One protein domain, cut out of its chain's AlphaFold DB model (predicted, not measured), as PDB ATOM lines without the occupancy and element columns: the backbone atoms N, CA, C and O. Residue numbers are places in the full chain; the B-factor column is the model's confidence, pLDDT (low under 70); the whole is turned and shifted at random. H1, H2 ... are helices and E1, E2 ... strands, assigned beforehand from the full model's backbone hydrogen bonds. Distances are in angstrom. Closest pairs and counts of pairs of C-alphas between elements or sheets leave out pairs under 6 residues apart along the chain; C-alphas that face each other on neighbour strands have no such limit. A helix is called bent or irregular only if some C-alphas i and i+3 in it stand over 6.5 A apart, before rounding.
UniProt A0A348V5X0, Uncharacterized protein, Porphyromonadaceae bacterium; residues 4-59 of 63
ATOM      1  N   LYS A   4     126.933 146.725  90.442       85.12
ATOM      2  CA  LYS A   4     126.756 145.598  89.507       85.12
ATOM      3  C   LYS A   4     127.593 144.377  89.900       85.12
ATOM      4  O   LYS A   4     127.108 143.262  89.817       85.12
ATOM      5  N   GLN A   5     128.820 144.583  90.382       84.81
ATOM      6  CA  GLN A   5     129.675 143.490  90.862       84.81
ATOM      7  C   GLN A   5     129.116 142.835  92.130       84.81
ATOM      8  O   GLN A   5     129.220 141.628  92.284       84.81
ATOM      9  N   LYS A   6     128.477 143.606  93.019       84.75
ATOM     10  CA  LYS A   6     127.863 143.061  94.241       84.75
ATOM     11  C   LYS A   6     126.688 142.117  93.963       84.75
ATOM     12  O   LYS A   6     126.473 141.196  94.733       84.75
ATOM     13  N   GLN A   7     125.963 142.319  92.864       88.44
ATOM     14  CA  GLN A   7     124.831 141.465  92.476       88.44
ATOM     15  C   GLN A   7     125.256 140.082  91.956       88.44
ATOM     16  O   GLN A   7     124.411 139.215  91.791       88.44
ATOM     17  N   GLN A   8     126.547 139.873  91.684       91.88
ATOM     18  CA  GLN A   8     127.085 138.584  91.234       91.88
ATOM     19  C   GLN A   8     127.439 137.649  92.400       91.88
ATOM     20  O   GLN A   8     127.826 136.507  92.169       91.88
ATOM     21  N   TYR A   9     127.368 138.134  93.641       92.56
ATOM     22  CA  TYR A   9     127.675 137.325  94.812       92.56
ATOM     23  C   TYR A   9     126.505 136.395  95.114       92.56
ATOM     24  O   TYR A   9     125.357 136.825  95.181       92.56
ATOM     25  N   HIS A  10     126.824 135.122  95.309       95.44
ATOM     26  CA  HIS A  10     125.883 134.159  95.858       95.44
ATOM     27  C   HIS A  10     125.777 134.329  97.375       95.44
ATOM     28  O   HIS A  10     126.725 134.774  98.030       95.44
ATOM     29  N   GLU A  11     124.633 133.926  97.921       96.00
ATOM     30  CA  GLU A  11     124.402 133.921  99.361       96.00
ATOM     31  C   GLU A  11     125.336 132.930 100.085       96.00
ATOM     32  O   GLU A  11     125.712 131.897  99.511       96.00
ATOM     33  N   PRO A  12     125.718 133.199 101.348       94.56
ATOM     34  CA  PRO A  12     126.604 132.328 102.123       94.56
ATOM     35  C   PRO A  12     126.131 130.870 102.206       94.56
ATOM     36  O   PRO A  12     126.951 129.954 102.250       94.56
ATOM     37  N   GLU A  13     124.820 130.642 102.207       96.69
ATOM     38  CA  GLU A  13     124.189 129.323 102.255       96.69
ATOM     39  C   GLU A  13     124.583 128.462 101.052       96.69
ATOM     40  O   GLU A  13     124.858 127.277 101.226       96.69
ATOM     41  N   ALA A  14     124.705 129.057  99.861       96.88
ATOM     42  CA  ALA A  14     125.130 128.336  98.664       96.88
ATOM     43  C   ALA A  14     126.570 127.821  98.800       96.88
ATOM     44  O   ALA A  14     126.877 126.695  98.412       96.88
ATOM     45  N   LEU A  15     127.461 128.621  99.397       95.00
ATOM     46  CA  LEU A  15     128.830 128.187  99.663       95.00
ATOM     47  C   LEU A  15     128.873 127.079 100.724       95.00
ATOM     48  O   LEU A  15     129.626 126.118 100.563       95.00
ATOM     49  N   ARG A  16     128.062 127.184 101.787       94.69
ATOM     50  CA  ARG A  16     127.963 126.136 102.819       94.69
ATOM     51  C   ARG A  16     127.480 124.813 102.229       94.69
ATOM     52  O   ARG A  16     128.099 123.793 102.516       94.69
ATOM     53  N   ASP A  17     126.452 124.839 101.380       96.19
ATOM     54  CA  ASP A  17     125.936 123.646 100.697       96.19
ATOM     55  C   ASP A  17     127.010 122.977  99.828       96.19
ATOM     56  O   ASP A  17     127.248 121.776  99.950       96.19
ATOM     57  N   ILE A  18     127.734 123.759  99.016       96.12
ATOM     58  CA  ILE A  18     128.826 123.236  98.182       96.12
ATOM     59  C   ILE A  18     129.889 122.556  99.048       96.12
ATOM     60  O   ILE A  18     130.291 121.431  98.753       96.12
ATOM     61  N   LEU A  19     130.344 123.217 100.115       93.56
ATOM     62  CA  LEU A  19     131.388 122.676 100.983       93.56
ATOM     63  C   LEU A  19     130.925 121.415 101.715       93.56
ATOM     64  O   LEU A  19     131.667 120.438 101.750       93.56
ATOM     65  N   GLN A  20     129.703 121.405 102.251       93.31
ATOM     66  CA  GLN A  20     129.141 120.228 102.911       93.31
ATOM     67  C   GLN A  20     128.994 119.071 101.925       93.31
ATOM     68  O   GLN A  20     129.546 118.001 102.153       93.31
ATOM     69  N   ARG A  21     128.332 119.284 100.787       95.69
ATOM     70  CA  ARG A  21     128.085 118.225  99.801       95.69
ATOM     71  C   ARG A  21     129.369 117.622  99.234       95.69
ATOM     72  O   ARG A  21     129.402 116.427  98.964       95.69
ATOM     73  N   VAL A  22     130.403 118.438  99.022       95.75
ATOM     74  CA  VAL A  22     131.653 117.993  98.389       95.75
ATOM     75  C   VAL A  22     132.641 117.410  99.396       95.75
ATOM     76  O   VAL A  22     133.345 116.463  99.059       95.75
ATOM     77  N   LEU A  23     132.730 117.968 100.607       93.38
ATOM     78  CA  LEU A  23     133.781 117.600 101.558       93.38
ATOM     79  C   LEU A  23     133.319 116.627 102.644       93.38
ATOM     80  O   LEU A  23     134.176 116.000 103.256       93.38
ATOM     81  N   ASN A  24     132.017 116.476 102.899       93.06
ATOM     82  CA  ASN A  24     131.513 115.628 103.984       93.06
ATOM     83  C   ASN A  24     132.090 114.197 103.933       93.06
ATOM     84  O   ASN A  24     132.014 113.520 102.909       93.06
ATOM     85  N   GLY A  25     132.678 113.748 105.045       91.31
ATOM     86  CA  GLY A  25     133.337 112.446 105.186       91.31
ATOM     87  C   GLY A  25     134.768 112.369 104.633       91.31
ATOM     88  O   GLY A  25     135.469 111.387 104.896       91.31
ATOM     89  N   LEU A  26     135.240 113.383 103.897       93.38
ATOM     90  CA  LEU A  26     136.594 113.398 103.344       93.38
ATOM     91  C   LEU A  26     137.639 113.777 104.397       93.38
ATOM     92  O   LEU A  26     137.409 114.597 105.293       93.38
ATOM     93  N   LYS A  27     138.825 113.179 104.248       93.62
ATOM     94  CA  LYS A  27     139.964 113.319 105.159       93.62
ATOM     95  C   LYS A  27     141.199 113.754 104.392       93.62
ATOM     96  O   LYS A  27     141.511 113.182 103.349       93.62
ATOM     97  N   PHE A  28     141.928 114.722 104.936       93.69
ATOM     98  CA  PHE A  28     143.140 115.250 104.315       93.69
ATOM     99  C   PHE A  28     144.253 115.426 105.340       93.69
ATOM    100  O   PHE A  28     144.003 115.797 106.488       93.69
ATOM    101  N   ARG A  29     145.491 115.208 104.895       93.88
ATOM    102  CA  ARG A  29     146.693 115.644 105.608       93.88
ATOM    103  C   ARG A  29     147.108 117.010 105.066       93.88
ATOM    104  O   ARG A  29     147.234 117.173 103.857       93.88
ATOM    105  N   LEU A  30     147.297 117.971 105.958       92.69
ATOM    106  CA  LEU A  30     147.692 119.341 105.647       92.69
ATOM    107  C   LEU A  30     149.215 119.455 105.511       92.69
ATOM    108  O   LEU A  30     149.953 118.609 106.020       92.69
ATOM    109  N   ASP A  31     149.691 120.541 104.896       91.81
ATOM    110  CA  ASP A  31     151.126 120.795 104.681       91.81
ATOM    111  C   ASP A  31     151.933 120.852 105.990       91.81
ATOM    112  O   ASP A  31     153.112 120.513 106.020       91.81
ATOM    113  N   CYS A  32     151.293 121.238 107.098       92.19
ATOM    114  CA  CYS A  32     151.898 121.247 108.430       92.19
ATOM    115  C   CYS A  32     151.910 119.874 109.134       92.19
ATOM    116  O   CYS A  32     152.372 119.779 110.266       92.19
ATOM    117  N   GLY A  33     151.371 118.826 108.503       92.31
ATOM    118  CA  GLY A  33     151.299 117.464 109.042       92.31
ATOM    119  C   GLY A  33     150.015 117.122 109.810       92.31
ATOM    120  O   GLY A  33     149.748 115.941 110.029       92.31
ATOM    121  N   HIS A  34     149.188 118.106 110.178       92.19
ATOM    122  CA  HIS A  34     147.896 117.856 110.828       92.19
ATOM    123  C   HIS A  34     146.871 117.223 109.882       92.19
ATOM    124  O   HIS A  34     146.956 117.362 108.663       92.19
ATOM    125  N   HIS A  35     145.864 116.565 110.455       92.31
ATOM    126  CA  HIS A  35     144.755 115.978 109.706       92.31
ATOM    127  C   HIS A  35     143.478 116.793 109.897       92.31
ATOM    128  O   HIS A  35     143.192 117.246 111.003       92.31
ATOM    129  N   VAL A  36     142.695 116.939 108.833       92.31
ATOM    130  CA  VAL A  36     141.322 117.459 108.873       92.31
ATOM    131  C   VAL A  36     140.367 116.370 108.400       92.31
ATOM    132  O   VAL A  36     140.677 115.630 107.464       92.31
ATOM    133  N   THR A  37     139.215 116.273 109.059       93.25
ATOM    134  CA  THR A  37     138.074 115.462 108.627       93.25
ATOM    135  C   THR A  37     136.872 116.387 108.552       93.25
ATOM    136  O   THR A  37     136.567 117.062 109.530       93.25
ATOM    137  N   PHE A  38     136.217 116.444 107.398       92.25
ATOM    138  CA  PHE A  38     135.048 117.295 107.204       92.25
ATOM    139  C   PHE A  38     133.763 116.542 107.543       92.25
ATOM    140  O   PHE A  38     133.622 115.372 107.196       92.25
ATOM    141  N   GLY A  39     132.814 117.233 108.183       85.56
ATOM    142  CA  GLY A  39     131.502 116.672 108.529       85.56
ATOM    143  C   GLY A  39     131.456 115.845 109.816       85.56
ATOM    144  O   GLY A  39     130.412 115.298 110.146       85.56
ATOM    145  N   GLU A  40     132.562 115.790 110.558       79.06
ATOM    146  CA  GLU A  40     132.685 115.057 111.819       79.06
ATOM    147  C   GLU A  40     132.990 116.013 112.978       79.06
ATOM    148  O   GLU A  40     133.672 117.024 112.804       79.06
ATOM    149  N   VAL A  41     132.533 115.667 114.185       72.38
ATOM    150  CA  VAL A  41     132.657 116.511 115.395       72.38
ATOM    151  C   VAL A  41     134.116 116.682 115.858       72.38
ATOM    152  O   VAL A  41     134.432 117.633 116.565       72.38
ATOM    153  N   LEU A  42     135.022 115.783 115.455       68.50
ATOM    154  CA  LEU A  42     136.418 115.727 115.922       68.50
ATOM    155  C   LEU A  42     137.450 116.158 114.856       68.50
ATOM    156  O   LEU A  42     138.614 115.758 114.915       68.50
ATOM    157  N   GLY A  43     137.039 116.947 113.861       71.19
ATOM    158  CA  GLY A  43     137.927 117.494 112.829       71.19
ATOM    159  C   GLY A  43     138.649 118.778 113.260       71.19
ATOM    160  O   GLY A  43     138.102 119.593 113.992       71.19
ATOM    161  N   ASN A  44     139.878 118.982 112.771       84.88
ATOM    162  CA  ASN A  44     140.555 120.278 112.879       84.88
ATOM    163  C   ASN A  44     140.020 121.251 111.829       84.88
ATOM    164  O   ASN A  44     139.914 120.886 110.660       84.88
ATOM    165  N   ASP A  45     139.787 122.501 112.210       89.38
ATOM    166  CA  ASP A  45     139.390 123.533 111.255       89.38
ATOM    167  C   ASP A  45     140.548 123.982 110.352       89.38
ATOM    168  O   ASP A  45     141.742 123.852 110.665       89.38
ATOM    169  N   ILE A  46     140.178 124.575 109.219       92.44
ATOM    170  CA  ILE A  46     141.111 125.209 108.296       92.44
ATOM    171  C   ILE A  46     140.672 126.628 107.946       92.44
ATOM    172  O   ILE A  46     139.485 126.931 107.842       92.44
ATOM    173  N   SER A  47     141.653 127.480 107.672       93.12
ATOM    174  CA  SER A  47     141.456 128.766 107.011       93.12
ATOM    175  C   SER A  47     141.844 128.642 105.542       93.12
ATOM    176  O   SER A  47     142.978 128.278 105.222       93.12
ATOM    177  N   VAL A  48     140.918 128.977 104.642       92.75
ATOM    178  CA  VAL A  48     141.177 129.037 103.198       92.75
ATOM    179  C   VAL A  48     141.457 130.483 102.801       92.75
ATOM    180  O   VAL A  48     140.593 131.349 102.918       92.75
ATOM    181  N   LEU A  49     142.666 130.754 102.312       92.38
ATOM    182  CA  LEU A  49     143.053 132.070 101.810       92.38
ATOM    183  C   LEU A  49     143.012 132.073 100.281       92.38
ATOM    184  O   LEU A  49     143.890 131.513  99.620       92.38
ATOM    185  N   ASN A  50     142.005 132.742  99.719       91.25
ATOM    186  CA  ASN A  50     141.801 132.876  98.274       91.25
ATOM    187  C   ASN A  50     142.578 134.078  97.687       91.25
ATOM    188  O   ASN A  50     141.995 135.009  97.134       91.25
ATOM    189  N   GLY A  51     143.900 134.100  97.905       90.19
ATOM    190  CA  GLY A  51     144.815 135.116  97.364       90.19
ATOM    191  C   GLY A  51     145.358 134.751  95.974       90.19
ATOM    192  O   GLY A  51     144.801 133.911  95.279       90.19
ATOM    193  N   LYS A  52     146.507 135.325  95.576       92.88
ATOM    194  CA  LYS A  52     147.191 134.993  94.297       92.88
ATOM    195  C   LYS A  52     147.466 133.493  94.115       92.88
ATOM    196  O   LYS A  52     147.543 133.012  92.992       92.88
ATOM    197  N   LYS A  53     147.667 132.782  95.223       93.94
ATOM    198  CA  LYS A  53     147.711 131.324  95.293       93.94
ATOM    199  C   LYS A  53     146.743 130.898  96.383       93.94
ATOM    200  O   LYS A  53     146.737 131.514  97.453       93.94
ATOM    201  N   LEU A  54     145.966 129.857  96.111       93.56
ATOM    202  CA  LEU A  54     145.123 129.230  97.117       93.56
ATOM    203  C   LEU A  54     146.018 128.665  98.223       93.56
ATOM    204  O   LEU A  54     146.974 127.942  97.941       93.56
ATOM    205  N   ARG A  55     145.726 129.017  99.476       92.94
ATOM    206  CA  ARG A  55     146.426 128.470 100.644       92.94
ATOM    207  C   ARG A  55     145.424 127.904 101.630       92.94
ATOM    208  O   ARG A  55     144.404 128.535 101.897       92.94
ATOM    209  N   ILE A  56     145.759 126.752 102.195       92.81
ATOM    210  CA  ILE A  56     145.008 126.100 103.263       92.81
ATOM    211  C   ILE A  56     145.891 126.128 104.507       92.81
ATOM    212  O   ILE A  56     147.011 125.625 104.485       92.81
ATOM    213  N   ILE A  57     145.414 126.761 105.576       91.88
ATOM    214  CA  ILE A  57     146.154 126.907 106.833       91.88
ATOM    215  C   ILE A  57     145.409 126.155 107.928       91.88
ATOM    216  O   ILE A  57     144.219 126.373 108.132       91.88
ATOM    217  N   CYS A  58     146.122 125.291 108.648       92.00
ATOM    218  CA  CYS A  58     145.598 124.625 109.834       92.00
ATOM    219  C   CYS A  58     145.398 125.636 110.967       92.00
ATOM    220  O   CYS A  58     146.336 126.358 111.314       92.00
ATOM    221  N   THR A  59     144.215 125.655 111.582       88.94
ATOM    222  CA  THR A  59     143.929 126.565 112.704       88.94
ATOM    223  C   THR A  59     144.748 126.245 113.956       88.94
ATOM    224  O   THR A  59     145.025 127.152 114.736       88.94
TER     225      THR A  59
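This is residues 4 to 59 of the 63 residues of an uncharacterized protein of Porphyromonadaceae bacterium (UniProt A0A348V5X0). Picture a loose, open U: the single helix H1 makes one arm, the strand hairpin E3-E4 folds back as the other, and the small hairpin E1-E2 is at the closed end, with H1 apart from E3 and E4 across the gap. A tail, residues 4 to 11, leads into H1, and residues 4 to 18, of which 12 to 18 belong to H1, stick out free of the rest. The printed part has 56 residues, with one named helix and four named strands in the order H1, E1, E2, E3, E4; each hairpin is an antiparallel sheet of two strands, and the class is mixed, helices and strands. The whole is loose, with a radius of gyration of the C-alphas of 13.5 A, and elongated, spanning 42 by 26 by 15 A.

Start at C-alpha 4, at (126.756, 145.598, 89.507), and go on to C-alpha 12 at (126.604, 132.328, 102.123), where H1 begins; it holds residues 12 to 23 and is 16.4 A long. Next look for E1, residues 27 to 29, 7.1 A long, and E2, residues 35 to 37, 6.8 A long. Then find C-alpha 46 at (141.111, 125.209, 108.296), from which E3 runs to residue 50, 12.6 A away. E4, residues 54 to 58, is 13.5 A long and ends at C-alpha 58, at (145.598, 124.625, 109.834).

In H1, which is not bent, you will find every O i to N i+4 pair within hydrogen-bond range. A tight link of 3 residues joins it to E1, while H1 is apart from E2, E3 and E4. E1 and E2 form a hairpin, antiparallel at 164 degrees between their directions; look at N 28 and O 36, 3.0 A apart, and N 36 and O 28, 2.9 A apart, both within hydrogen-bond range. E3 and E4 form the second hairpin, antiparallel at 161 degrees; here N 47 and O 57 are 2.8 A apart and N 55 and O 49 are 3.1 A apart, both within hydrogen-bond range. The closest C-alphas of E2 and E3 are those of Val 36 and Ile 46, 7.8 A apart. E2 and E4 are only just apart, at 8.4 A, and E1 is apart from E3 and E4.

The two C-alphas farthest apart are those of Lys 4 and Gly 33, at 42.1 A. Without the stretch that stands free, the body of 41 residues spans 30 by 23 by 13 A. The printed part has no cut and no long link; the link from E2 to E3, 8 residues, is short. The mean pLDDT of the printed part is 90.9, and in that link residue 42 is the one printed residue under 70.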